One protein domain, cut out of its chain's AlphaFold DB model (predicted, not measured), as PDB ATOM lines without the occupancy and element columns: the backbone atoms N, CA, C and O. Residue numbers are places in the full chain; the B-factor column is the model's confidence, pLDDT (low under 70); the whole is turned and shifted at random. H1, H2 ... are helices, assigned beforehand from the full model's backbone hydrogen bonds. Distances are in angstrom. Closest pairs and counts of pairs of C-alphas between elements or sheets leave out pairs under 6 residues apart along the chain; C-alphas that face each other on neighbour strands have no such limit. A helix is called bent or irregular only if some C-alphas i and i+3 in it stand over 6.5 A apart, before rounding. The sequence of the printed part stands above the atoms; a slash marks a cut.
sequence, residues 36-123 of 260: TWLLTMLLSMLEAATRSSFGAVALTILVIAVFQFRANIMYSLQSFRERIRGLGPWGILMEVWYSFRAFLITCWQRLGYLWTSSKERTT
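This is residues 36 to 123 of the 260 residues of the protein "Hypothetical protein" of Grammatophora oceanica (UniProt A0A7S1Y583). Three helices make an open zigzag: the short H1 meets the beginning of the long H2 at a corner, and at the other end of H2 the chain folds back into the equally prominent H3, with H2 and H3 making a narrow V whose closed end is at residues 84 to 92. H1 and H3 have no contact with each other, and residues 36 to 45 of H1 and residues 108 to 123 of H3 stick out as two free arms. The printed part has 88 residues with three named helices, in the order H1, H2, H3, and no named strand; the class is all helix. The whole is only just loose, close to extended, with a radius of gyration of the C-alphas of 17.8 A, and its outline is flat, spanning 53 by 42 by 19 A.

H1 takes residues 36 to 50, from Thr 36 to Thr 50, and measures 21.0 A from first to last C-alpha. C-alpha 36 is at (-38.734, 10.273, -33.387) and C-alpha 50 at (-25.571, -2.037, -44.128). A tight link of 2 residues leads to H2, residues 53 to 86, which is 48.0 A long from first to last C-alpha. H2 begins with C-alpha 53 at (-20.468, -5.211, -47.586), and its N-to-C direction is (-0.09, -0.08, 0.99), nearly along z. H2 has a kink of 54 degrees near residue 79. It is irregular, but only just: C-alphas 83 and 86 are 6.9 A apart. A second tight link of 2 residues leads to H3, residues 89 to 123, with 35 residues the longest helix, 51.9 A from first to last C-alpha. Its N-to-C direction is (0.48, -0.28, -0.83), and it ends with C-alpha 123 at (2.738, -9.426, -48.256).

H1 and H2 touch only at the corner by their link, with 4 pairs of C-alphas within 8 A. H1 touches H2 with residues 49 to 50 alone, and H2 touches H1 with residues 55 to 59 alone. The closest C-alphas of the two are those of Thr 50 and Ala 56, 4.6 A apart. Their lines stand at a steep tilt of 56 degrees, and they run opposite ways. H2 and H3 are close but not clearly touching, with 2 pairs of C-alphas within 8 A. Their closest C-alphas are those of Ile 84 and Ile 92, 7.0 A apart, while the two centres are 13.0 A apart. H2 and H3 run opposite ways at a shallow tilt of 32 degrees, only just short of steep. H1 and H3 are apart. In H1 and H3 every O i to N i+4 pair of the backbone is within hydrogen-bond range; in H2 it is 26 of 30.

The two C-alphas farthest apart are those of Gly 86 and Thr 123, at 55.7 A, and the C-alphas of Thr 36 and Thr 123, first and last in the printed part, are 48.3 A apart. Residues 36 to 45, 85 to 90 and 108 to 123 stand free. Without them the body has 56 residues and spans 44 by 18 by 18 A, with a radius of gyration of 14.7 A. The printed part has no cut, and both links, H1 to H2 and H2 to H3, are tight. The mean pLDDT of the printed part of this model is 73.6. Low confidence, under 70, falls on 22 residues: 49 to 50, 54, 72 to 81, 83 to 84 and 117 to 123.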
ATOM      1  N   THR A  36     -38.386  10.863 -32.083       77.00
ATOM      2  CA  THR A  36     -38.734  10.273 -33.387       77.00
ATOM      3  C   THR A  36     -37.784  10.719 -34.493       77.00
ATOM      4  O   THR A  36     -37.461   9.916 -35.359       77.00
ATOM      5  N   TRP A  37     -37.279  11.954 -34.432       78.38
ATOM      6  CA  TRP A  37     -36.332  12.478 -35.421       78.38
ATOM      7  C   TRP A  37     -34.924  11.888 -35.256       78.38
ATOM      8  O   TRP A  37     -34.259  11.544 -36.229       78.38
ATOM      9  N   LEU A  38     -34.486  11.704 -34.008       76.00
ATOM     10  CA  LEU A  38     -33.233  11.009 -33.717       76.00
ATOM     11  C   LEU A  38     -33.288   9.548 -34.162       76.00
ATOM     12  O   LEU A  38     -32.330   9.049 -34.741       76.00
ATOM     13  N   LEU A  39     -34.412   8.871 -33.923       76.69
ATOM     14  CA  LEU A  39     -34.560   7.453 -34.235       76.69
ATOM     15  C   LEU A  39     -34.589   7.202 -35.748       76.69
ATOM     16  O   LEU A  39     -33.972   6.245 -36.212       76.69
ATOM     17  N   THR A  40     -35.225   8.087 -36.523       80.75
ATOM     18  CA  THR A  40     -35.186   8.015 -37.989       80.75
ATOM     19  C   THR A  40     -33.794   8.314 -38.535       80.75
ATOM     20  O   THR A  40     -33.330   7.561 -39.384       80.75
ATOM     21  N   MET A  41     -33.075   9.321 -38.021       76.50
ATOM     22  CA  MET A  41     -31.672   9.566 -38.405       76.50
ATOM     23  C   MET A  41     -30.775   8.350 -38.144       76.50
ATOM     24  O   MET A  41     -29.953   7.994 -38.989       76.50
ATOM     25  N   LEU A  42     -30.949   7.698 -36.993       74.00
ATOM     26  CA  LEU A  42     -30.166   6.525 -36.609       74.00
ATOM     27  C   LEU A  42     -30.469   5.329 -37.517       74.00
ATOM     28  O   LEU A  42     -29.539   4.652 -37.952       74.00
ATOM     29  N   LEU A  43     -31.743   5.113 -37.864       79.62
ATOM     30  CA  LEU A  43     -32.140   4.096 -38.840       79.62
ATOM     31  C   LEU A  43     -31.528   4.361 -40.220       79.62
ATOM     32  O   LEU A  43     -30.980   3.442 -40.819       79.62
ATOM     33  N   SER A  44     -31.560   5.608 -40.695       73.50
ATOM     34  CA  SER A  44     -30.986   5.985 -41.993       73.50
ATOM     35  C   SER A  44     -29.473   5.763 -42.040       73.50
ATOM     36  O   SER A  44     -28.946   5.277 -43.040       73.50
ATOM     37  N   MET A  45     -28.758   6.086 -40.956       70.44
ATOM     38  CA  MET A  45     -27.322   5.811 -40.848       70.44
ATOM     39  C   MET A  45     -27.023   4.313 -40.788       70.44
ATOM     40  O   MET A  45     -26.054   3.856 -41.394       70.44
ATOM     41  N   LEU A  46     -27.865   3.544 -40.097       73.25
ATOM     42  CA  LEU A  46     -27.748   2.092 -40.033       73.25
ATOM     43  C   LEU A  46     -27.961   1.460 -41.413       73.25
ATOM     44  O   LEU A  46     -27.185   0.600 -41.814       73.25
ATOM     45  N   GLU A  47     -28.967   1.922 -42.154       76.06
ATOM     46  CA  GLU A  47     -29.261   1.457 -43.510       76.06
ATOM     47  C   GLU A  47     -28.151   1.842 -44.502       76.06
ATOM     48  O   GLU A  47     -27.753   1.046 -45.353       76.06
ATOM     49  N   ALA A  48     -27.587   3.045 -44.372       70.81
ATOM     50  CA  ALA A  48     -26.431   3.454 -45.167       70.81
ATOM     51  C   ALA A  48     -25.194   2.592 -44.861       70.81
ATOM     52  O   ALA A  48     -24.461   2.216 -45.777       70.81
ATOM     53  N   ALA A  49     -24.987   2.228 -43.592       64.00
ATOM     54  CA  ALA A  49     -23.900   1.344 -43.192       64.00
ATOM     55  C   ALA A  49     -24.092  -0.079 -43.747       64.00
ATOM     56  O   ALA A  49     -23.153  -0.629 -44.327       64.00
ATOM     57  N   THR A  50     -25.294  -0.664 -43.653       67.88
ATOM     58  CA  THR A  50     -25.571  -2.037 -44.128       67.88
ATOM     59  C   THR A  50     -25.468  -2.207 -45.639       67.88
ATOM     60  O   THR A  50     -25.187  -3.316 -46.092       67.88
ATOM     61  N   ARG A  51     -25.654  -1.142 -46.431       73.69
ATOM     62  CA  ARG A  51     -25.483  -1.190 -47.897       73.69
ATOM     63  C   ARG A  51     -24.043  -1.452 -48.330       73.69
ATOM     64  O   ARG A  51     -23.822  -1.951 -49.431       73.69
ATOM     65  N   SER A  52     -23.065  -1.145 -47.480       76.31
ATOM     66  CA  SER A  52     -21.685  -1.561 -47.719       76.31
ATOM     67  C   SER A  52     -21.483  -2.991 -47.207       76.31
ATOM     68  O   SER A  52     -21.844  -3.311 -46.074       76.31
ATOM     69  N   SER A  53     -20.861  -3.855 -48.013       73.56
ATOM     70  CA  SER A  53     -20.468  -5.211 -47.586       73.56
ATOM     71  C   SER A  53     -19.643  -5.186 -46.293       73.56
ATOM     72  O   SER A  53     -19.766  -6.072 -45.450       73.56
ATOM     73  N   PHE A  54     -18.869  -4.118 -46.090       69.31
ATOM     74  CA  PHE A  54     -18.122  -3.864 -44.866       69.31
ATOM     75  C   PHE A  54     -19.016  -3.535 -43.659       69.31
ATOM     76  O   PHE A  54     -18.773  -4.025 -42.559       69.31
ATOM     77  N   GLY A  55     -20.074  -2.742 -43.837       71.06
ATOM     78  CA  GLY A  55     -20.953  -2.345 -42.739       71.06
ATOM     79  C   GLY A  55     -21.917  -3.444 -42.295       71.06
ATOM     80  O   GLY A  55     -22.219  -3.518 -41.107       71.06
ATOM     81  N   ALA A  56     -22.307  -4.368 -43.179       72.00
ATOM     82  CA  ALA A  56     -23.011  -5.589 -42.775       72.00
ATOM     83  C   ALA A  56     -22.138  -6.483 -41.866       72.00
ATOM     84  O   ALA A  56     -22.612  -7.003 -40.851       72.00
ATOM     85  N   VAL A  57     -20.842  -6.605 -42.185       73.81
ATOM     86  CA  VAL A  57     -19.858  -7.324 -41.356       73.81
ATOM     87  C   VAL A  57     -19.607  -6.587 -40.035       73.81
ATOM     88  O   VAL A  57     -19.616  -7.199 -38.969       73.81
ATOM     89  N   ALA A  58     -19.457  -5.261 -40.064       74.12
ATOM     90  CA  ALA A  58     -19.282  -4.463 -38.851       74.12
ATOM     91  C   ALA A  58     -20.499  -4.557 -37.915       74.12
ATOM     92  O   ALA A  58     -20.330  -4.678 -36.704       74.12
ATOM     93  N   LEU A  59     -21.719  -4.569 -38.463       76.06
ATOM     94  CA  LEU A  59     -22.942  -4.722 -37.676       76.06
ATOM     95  C   LEU A  59     -23.096  -6.110 -37.079       76.06
ATOM     96  O   LEU A  59     -23.485  -6.225 -35.923       76.06
ATOM     97  N   THR A  60     -22.769  -7.160 -37.824       74.00
ATOM     98  CA  THR A  60     -22.784  -8.519 -37.269       74.00
ATOM     99  C   THR A  60     -21.745  -8.674 -36.161       74.00
ATOM    100  O   THR A  60     -22.076  -9.206 -35.103       74.00
ATOM    101  N   ILE A  61     -20.535  -8.125 -36.326       75.88
ATOM    102  CA  ILE A  61     -19.521  -8.080 -35.259       75.88
ATOM    103  C   ILE A  61     -20.036  -7.287 -34.052       75.88
ATOM    104  O   ILE A  61     -19.906  -7.759 -32.925       75.88
ATOM    105  N   LEU A  62     -20.660  -6.124 -34.266       79.88
ATOM    106  CA  LEU A  62     -21.242  -5.304 -33.200       79.88
ATOM    107  C   LEU A  62     -22.350  -6.058 -32.454       79.88
ATOM    108  O   LEU A  62     -22.354  -6.077 -31.227       79.88
ATOM    109  N   VAL A  63     -23.267  -6.708 -33.171       79.62
ATOM    110  CA  VAL A  63     -24.363  -7.487 -32.581       79.62
ATOM    111  C   VAL A  63     -23.811  -8.656 -31.775       79.62
ATOM    112  O   VAL A  63     -24.227  -8.835 -30.633       79.62
ATOM    113  N   ILE A  64     -22.837  -9.403 -32.306       76.25
ATOM    114  CA  ILE A  64     -22.161 -10.480 -31.568       76.25
ATOM    115  C   ILE A  64     -21.481  -9.913 -30.321       76.25
ATOM    116  O   ILE A  64     -21.619 -10.483 -29.243       76.25
ATOM    117  N   ALA A  65     -20.800  -8.774 -30.432       75.38
ATOM    118  CA  ALA A  65     -20.130  -8.129 -29.311       75.38
ATOM    119  C   ALA A  65     -21.128  -7.673 -28.231       75.38
ATOM    120  O   ALA A  65     -20.886  -7.898 -27.048       75.38
ATOM    121  N   VAL A  66     -22.285  -7.126 -28.618       78.69
ATOM    122  CA  VAL A  66     -23.383  -6.760 -27.707       78.69
ATOM    123  C   VAL A  66     -24.018  -7.998 -27.072       78.69
ATOM    124  O   VAL A  66     -24.347  -7.976 -25.888       78.69
ATOM    125  N   PHE A  67     -24.176  -9.089 -27.821       74.38
ATOM    126  CA  PHE A  67     -24.740 -10.336 -27.304       74.38
ATOM    127  C   PHE A  67     -23.795 -11.004 -26.303       74.38
ATOM    128  O   PHE A  67     -24.224 -11.412 -25.226       74.38
ATOM    129  N   GLN A  68     -22.497 -11.032 -26.615       74.50
ATOM    130  CA  GLN A  68     -21.450 -11.496 -25.707       74.50
ATOM    131  C   GLN A  68     -21.359 -10.600 -24.472       74.50
ATOM    132  O   GLN A  68     -21.278 -11.106 -23.359       74.50
ATOM    133  N   PHE A  69     -21.465  -9.280 -24.640       74.81
ATOM    134  CA  PHE A  69     -21.522  -8.333 -23.529       74.81
ATOM    135  C   PHE A  69     -22.750  -8.572 -22.646       74.81
ATOM    136  O   PHE A  69     -22.618  -8.604 -21.428       74.81
ATOM    137  N   ARG A  70     -23.928  -8.832 -23.229       73.19
ATOM    138  CA  ARG A  70     -25.137  -9.209 -22.482       73.19
ATOM    139  C   ARG A  70     -24.983 -10.526 -21.733       73.19
ATOM    140  O   ARG A  70     -25.406 -10.599 -20.584       73.19
ATOM    141  N   ALA A  71     -24.393 -11.543 -22.354       70.19
ATOM    142  CA  ALA A  71     -24.138 -12.822 -21.700       70.19
ATOM    143  C   ALA A  71     -23.167 -12.643 -20.525       70.19
ATOM    144  O   ALA A  71     -23.473 -13.063 -19.411       70.19
ATOM    145  N   ASN A  72     -22.063 -11.920 -20.736       69.88
ATOM    146  CA  ASN A  72     -21.100 -11.610 -19.681       69.88
ATOM    147  C   ASN A  72     -21.729 -10.772 -18.566       69.88
ATOM    148  O   ASN A  72     -21.485 -11.041 -17.397       69.88
ATOM    149  N   ILE A  73     -22.588  -9.809 -18.911       68.12
ATOM    150  CA  ILE A  73     -23.366  -9.037 -17.942       68.12
ATOM    151  C   ILE A  73     -24.344  -9.927 -17.189       68.12
ATOM    152  O   ILE A  73     -24.492  -9.716 -16.003       68.12
ATOM    153  N   MET A  74     -25.006 -10.904 -17.806       65.94
ATOM    154  CA  MET A  74     -25.951 -11.793 -17.113       65.94
ATOM    155  C   MET A  74     -25.246 -12.713 -16.109       65.94
ATOM    156  O   MET A  74     -25.698 -12.828 -14.969       65.94
ATOM    157  N   TYR A  75     -24.110 -13.300 -16.491       67.62
ATOM    158  CA  TYR A  75     -23.279 -14.089 -15.573       67.62
ATOM    159  C   TYR A  75     -22.660 -13.213 -14.480       67.62
ATOM    160  O   TYR A  75     -22.704 -13.549 -13.296       67.62
ATOM    161  N   SER A  76     -22.168 -12.034 -14.865       63.06
ATOM    162  CA  SER A  76     -21.704 -11.016 -13.932       63.06
ATOM    163  C   SER A  76     -22.833 -10.563 -13.022       63.06
ATOM    164  O   SER A  76     -22.573 -10.387 -11.853       63.06
ATOM    165  N   LEU A  77     -24.071 -10.398 -13.493       62.34
ATOM    166  CA  LEU A  77     -25.208  -9.869 -12.734       62.34
ATOM    167  C   LEU A  77     -25.598 -10.792 -11.593       62.34
ATOM    168  O   LEU A  77     -26.021 -10.300 -10.554       62.34
ATOM    169  N   GLN A  78     -25.440 -12.107 -11.748       67.12
ATOM    170  CA  GLN A  78     -25.659 -13.043 -10.647       67.12
ATOM    171  C   GLN A  78     -24.612 -12.859  -9.542       67.12
ATOM    172  O   GLN A  78     -24.986 -12.691  -8.384       67.12
ATOM    173  N   SER A  79     -23.324 -12.769  -9.894       66.12
ATOM    174  CA  SER A  79     -22.249 -12.488  -8.923       66.12
ATOM    175  C   SER A  79     -22.289 -11.044  -8.388       66.12
ATOM    176  O   SER A  79     -21.985 -10.769  -7.229       66.12
ATOM    177  N   PHE A  80     -22.722 -10.105  -9.222       61.62
ATOM    178  CA  PHE A  80     -22.830  -8.680  -8.945       61.62
ATOM    179  C   PHE A  80     -24.010  -8.426  -8.016       61.62
ATOM    180  O   PHE A  80     -23.865  -7.684  -7.060       61.62
ATOM    181  N   ARG A  81     -25.147  -9.111  -8.181       67.62
ATOM    182  CA  ARG A  81     -26.295  -8.999  -7.269       67.62
ATOM    183  C   ARG A  81     -25.932  -9.351  -5.823       67.62
ATOM    184  O   ARG A  81     -26.504  -8.763  -4.906       67.62
ATOM    185  N   GLU A  82     -24.982 -10.262  -5.613       71.88
ATOM    186  CA  GLU A  82     -24.455 -10.564  -4.277       71.88
ATOM    187  C   GLU A  82     -23.484  -9.490  -3.766       71.88
ATOM    188  O   GLU A  82     -23.532  -9.153  -2.584       71.88
ATOM    189  N   ARG A  83     -22.682  -8.874  -4.645       66.00
ATOM    190  CA  ARG A  83     -21.759  -7.780  -4.283       66.00
ATOM    191  C   ARG A  83     -22.458  -6.437  -4.043       66.00
ATOM    192  O   ARG A  83     -22.097  -5.728  -3.112       66.00
ATOM    193  N   ILE A  84     -23.488  -6.091  -4.817       65.81
ATOM    194  CA  ILE A  84     -24.158  -4.777  -4.762       65.81
ATOM    195  C   ILE A  84     -24.984  -4.587  -3.484       65.81
ATOM    196  O   ILE A  84     -25.316  -3.454  -3.150       65.81
ATOM    197  N   ARG A  85     -25.304  -5.646  -2.722       71.94
ATOM    198  CA  ARG A  85     -26.142  -5.527  -1.510       71.94
ATOM    199  C   ARG A  85     -25.605  -4.549  -0.449       71.94
ATOM    200  O   ARG A  85     -26.365  -4.194   0.442       71.94
ATOM    201  N   GLY A  86     -24.360  -4.076  -0.568       75.31
ATOM    202  CA  GLY A  86     -23.803  -2.990   0.248       75.31
ATOM    203  C   GLY A  86     -23.193  -1.808  -0.520       75.31
ATOM    204  O   GLY A  86     -22.706  -0.881   0.123       75.31
ATOM    205  N   LEU A  87     -23.193  -1.800  -1.859       70.56
ATOM    206  CA  LEU A  87     -22.595  -0.708  -2.639       70.56
ATOM    207  C   LEU A  87     -23.658   0.313  -3.055       70.56
ATOM    208  O   LEU A  87     -24.632  -0.008  -3.730       70.56
ATOM    209  N   GLY A  88     -23.439   1.574  -2.671       83.00
ATOM    210  CA  GLY A  88     -24.262   2.698  -3.112       83.00
ATOM    211  C   GLY A  88     -24.240   2.893  -4.640       83.00
ATOM    212  O   GLY A  88     -23.436   2.278  -5.343       83.00
ATOM    213  N   PRO A  89     -25.072   3.801  -5.182       75.94
ATOM    214  CA  PRO A  89     -25.221   4.021  -6.628       75.94
ATOM    215  C   PRO A  89     -23.900   4.339  -7.351       75.94
ATOM    216  O   PRO A  89     -23.725   3.984  -8.516       75.94
ATOM    217  N   TRP A  90     -22.938   4.939  -6.647       75.25
ATOM    218  CA  TRP A  90     -21.587   5.187  -7.153       75.25
ATOM    219  C   TRP A  90     -20.750   3.918  -7.354       75.25
ATOM    220  O   TRP A  90     -19.978   3.854  -8.307       75.25
ATOM    221  N   GLY A  91     -20.920   2.902  -6.506       78.44
ATOM    222  CA  GLY A  91     -20.255   1.609  -6.670       78.44
ATOM    223  C   GLY A  91     -20.723   0.905  -7.939       78.44
ATOM    224  O   GLY A  91     -19.911   0.505  -8.766       78.44
ATOM    225  N   ILE A  92     -22.041   0.901  -8.165       76.12
ATOM    226  CA  ILE A  92     -22.650   0.326  -9.371       76.12
ATOM    227  C   ILE A  92     -22.109   1.007 -10.635       76.12
ATOM    228  O   ILE A  92     -21.728   0.330 -11.590       76.12
ATOM    229  N   LEU A  93     -22.045   2.343 -10.636       79.88
ATOM    230  CA  LEU A  93     -21.528   3.109 -11.770       79.88
ATOM    231  C   LEU A  93     -20.059   2.766 -12.064       79.88
ATOM    232  O   LEU A  93     -19.690   2.568 -13.222       79.88
ATOM    233  N   MET A  94     -19.233   2.664 -11.020       78.19
ATOM    234  CA  MET A  94     -17.819   2.321 -11.156       78.19
ATOM    235  C   MET A  94     -17.630   0.901 -11.692       78.19
ATOM    236  O   MET A  94     -16.839   0.712 -12.613       78.19
ATOM    237  N   GLU A  95     -18.369  -0.092 -11.200       77.50
ATOM    238  CA  GLU A  95     -18.256  -1.470 -11.696       77.50
ATOM    239  C   GLU A  95     -18.681  -1.611 -13.163       77.50
ATOM    240  O   GLU A  95     -18.012  -2.301 -13.944       77.50
ATOM    241  N   VAL A  96     -19.745  -0.909 -13.571       79.81
ATOM    242  CA  VAL A  96     -20.161  -0.839 -14.980       79.81
ATOM    243  C   VAL A  96     -19.070  -0.179 -15.825       79.81
ATOM    244  O   VAL A  96     -18.725  -0.691 -16.892       79.81
ATOM    245  N   TRP A  97     -18.478   0.912 -15.336       83.12
ATOM    246  CA  TRP A  97     -17.394   1.614 -16.021       83.12
ATOM    247  C   TRP A  97     -16.136   0.748 -16.182       83.12
ATOM    248  O   TRP A  97     -15.580   0.670 -17.279       83.12
ATOM    249  N   TYR A  98     -15.704   0.049 -15.129       82.75
ATOM    250  CA  TYR A  98     -14.551  -0.857 -15.187       82.75
ATOM    251  C   TYR A  98     -14.793  -2.028 -16.143       82.75
ATOM    252  O   TYR A  98     -13.918  -2.341 -16.955       82.75
ATOM    253  N   SER A  99     -15.988  -2.621 -16.110       79.62
ATOM    254  CA  SER A  99     -16.371  -3.709 -17.020       79.62
ATOM    255  C   SER A  99     -16.387  -3.244 -18.477       79.62
ATOM    256  O   SER A  99     -15.865  -3.923 -19.364       79.62
ATOM    257  N   PHE A 100     -16.921  -2.047 -18.731       80.50
ATOM    258  CA  PHE A 100     -16.925  -1.436 -20.055       80.50
ATOM    259  C   PHE A 100     -15.506  -1.130 -20.553       80.50
ATOM    260  O   PHE A 100     -15.163  -1.435 -21.696       80.50
ATOM    261  N   ARG A 101     -14.638  -0.597 -19.687       84.44
ATOM    262  CA  ARG A 101     -13.239  -0.325 -20.028       84.44
ATOM    263  C   ARG A 101     -12.470  -1.609 -20.352       84.44
ATOM    264  O   ARG A 101     -11.743  -1.638 -21.342       84.44
ATOM    265  N   ALA A 102     -12.646  -2.668 -19.561       78.94
ATOM    266  CA  ALA A 102     -12.026  -3.968 -19.817       78.94
ATOM    267  C   ALA A 102     -12.467  -4.550 -21.169       78.94
ATOM    268  O   ALA A 102     -11.637  -5.050 -21.933       78.94
ATOM    269  N   PHE A 103     -13.754  -4.410 -21.497       80.25
ATOM    270  CA  PHE A 103     -14.311  -4.801 -22.788       80.25
ATOM    271  C   PHE A 103     -13.708  -4.006 -23.959       80.25
ATOM    272  O   PHE A 103     -13.309  -4.595 -24.961       80.25
ATOM    273  N   LEU A 104     -13.574  -2.681 -23.835       79.25
ATOM    274  CA  LEU A 104     -12.939  -1.861 -24.873       79.25
ATOM    275  C   LEU A 104     -11.482  -2.266 -25.117       79.25
ATOM    276  O   LEU A 104     -11.062  -2.351 -26.269       79.25
ATOM    277  N   ILE A 105     -10.730  -2.568 -24.055       81.25
ATOM    278  CA  ILE A 105      -9.340  -3.030 -24.168       81.25
ATOM    279  C   ILE A 105      -9.276  -4.369 -24.911       81.25
ATOM    280  O   ILE A 105      -8.470  -4.519 -25.829       81.25
ATOM    281  N   THR A 106     -10.144  -5.327 -24.573       80.12
ATOM    282  CA  THR A 106     -10.174  -6.632 -25.258       80.12
ATOM    283  C   THR A 106     -10.608  -6.509 -26.717       80.12
ATOM    284  O   THR A 106     -10.019  -7.154 -27.587       80.12
ATOM    285  N   CYS A 107     -11.582  -5.645 -27.016       78.50
ATOM    286  CA  CYS A 107     -11.964  -5.316 -28.390       78.50
ATOM    287  C   CYS A 107     -10.799  -4.700 -29.169       78.50
ATOM    288  O   CYS A 107     -10.523  -5.136 -30.285       78.50
ATOM    289  N   TRP A 108     -10.077  -3.745 -28.578       82.06
ATOM    290  CA  TRP A 108      -8.920  -3.115 -29.213       82.06
ATOM    291  C   TRP A 108      -7.797  -4.119 -29.487       82.06
ATOM    292  O   TRP A 108      -7.243  -4.139 -30.583       82.06
ATOM    293  N   GLN A 109      -7.497  -4.998 -28.527       82.94
ATOM    294  CA  GLN A 109      -6.511  -6.064 -28.707       82.94
ATOM    295  C   GLN A 109      -6.904  -6.992 -29.861       82.94
ATOM    296  O   GLN A 109      -6.087  -7.248 -30.743       82.94
ATOM    297  N   ARG A 110      -8.164  -7.448 -29.913       78.12
ATOM    298  CA  ARG A 110      -8.645  -8.308 -31.008       78.12
ATOM    299  C   ARG A 110      -8.649  -7.602 -32.364       78.12
ATOM    300  O   ARG A 110      -8.274  -8.227 -33.354       78.12
ATOM    301  N   LEU A 111      -9.011  -6.318 -32.423       77.88
ATOM    302  CA  LEU A 111      -8.888  -5.529 -33.654       77.88
ATOM    303  C   LEU A 111      -7.425  -5.390 -34.091       77.88
ATOM    304  O   LEU A 111      -7.134  -5.525 -35.277       77.88
ATOM    305  N   GLY A 112      -6.502  -5.173 -33.151       78.25
ATOM    306  CA  GLY A 112      -5.065  -5.113 -33.427       78.25
ATOM    307  C   GLY A 112      -4.517  -6.421 -34.005       78.25
ATOM    308  O   GLY A 112      -3.756  -6.396 -34.975       78.25
ATOM    309  N   TYR A 113      -4.960  -7.568 -33.482       76.44
ATOM    310  CA  TYR A 113      -4.619  -8.886 -34.035       76.44
ATOM    311  C   TYR A 113      -5.162  -9.087 -35.456       76.44
ATOM    312  O   TYR A 113      -4.454  -9.588 -36.326       76.44
ATOM    313  N   LEU A 114      -6.397  -8.656 -35.727       71.81
ATOM    314  CA  LEU A 114      -6.967  -8.734 -37.075       71.81
ATOM    315  C   LEU A 114      -6.237  -7.812 -38.062       71.81
ATOM    316  O   LEU A 114      -6.006  -8.193 -39.209       71.81
ATOM    317  N   TRP A 115      -5.827  -6.624 -37.616       71.94
ATOM    318  CA  TRP A 115      -5.091  -5.668 -38.443       71.94
ATOM    319  C   TRP A 115      -3.690  -6.169 -38.816       71.94
ATOM    320  O   TRP A 115      -3.269  -6.054 -39.968       71.94
ATOM    321  N   THR A 116      -2.971  -6.748 -37.856       73.62
ATOM    322  CA  THR A 116      -1.627  -7.309 -38.075       73.62
ATOM    323  C   THR A 116      -1.675  -8.566 -38.942       73.62
ATOM    324  O   THR A 116      -0.938  -8.647 -39.922       73.62
ATOM    325  N   SER A 117      -2.626  -9.472 -38.692       66.62
ATOM    326  CA  SER A 117      -2.814 -10.677 -39.515       66.62
ATOM    327  C   SER A 117      -3.228 -10.360 -40.963       66.62
ATOM    328  O   SER A 117      -2.853 -11.075 -41.893       66.62
ATOM    329  N   SER A 118      -3.953  -9.258 -41.191       62.19
ATOM    330  CA  SER A 118      -4.308  -8.800 -42.543       62.19
ATOM    331  C   SER A 118      -3.090  -8.316 -43.347       62.19
ATOM    332  O   SER A 118      -2.983  -8.599 -44.546       62.19
ATOM    333  N   LYS A 119      -2.125  -7.650 -42.692       60.81
ATOM    334  CA  LYS A 119      -0.875  -7.207 -43.336       60.81
ATOM    335  C   LYS A 119       0.013  -8.373 -43.773       60.81
ATOM    336  O   LYS A 119       0.600  -8.309 -44.846       60.81
ATOM    337  N   GLU A 120       0.077  -9.446 -42.988       62.00
ATOM    338  CA  GLU A 120       0.887 -10.627 -43.329       62.00
ATOM    339  C   GLU A 120       0.327 -11.399 -44.532       62.00
ATOM    340  O   GLU A 120       1.082 -11.925 -45.349       62.00
ATOM    341  N   ARG A 121      -1.000 -11.415 -44.714       56.78
ATOM    342  CA  ARG A 121      -1.615 -12.049 -45.894       56.78
ATOM    343  C   ARG A 121      -1.423 -11.244 -47.175       56.78
ATOM    344  O   ARG A 121      -1.363 -11.830 -48.250       56.78
ATOM    345  N   THR A 122      -1.314  -9.920 -47.083       58.03
ATOM    346  CA  THR A 122      -1.102  -9.071 -48.267       58.03
ATOM    347  C   THR A 122       0.349  -9.085 -48.748       58.03
ATOM    348  O   THR A 122       0.580  -8.990 -49.952       58.03
ATOM    349  N   THR A 123       1.327  -9.280 -47.859       58.59
ATOM    350  CA  THR A 123       2.738  -9.426 -48.256       58.59
ATOM    351  C   THR A 123       3.065 -10.813 -48.814       58.59
ATOM    352  O   THR A 123       3.884 -10.905 -49.726       58.59
TER     353      THR A 123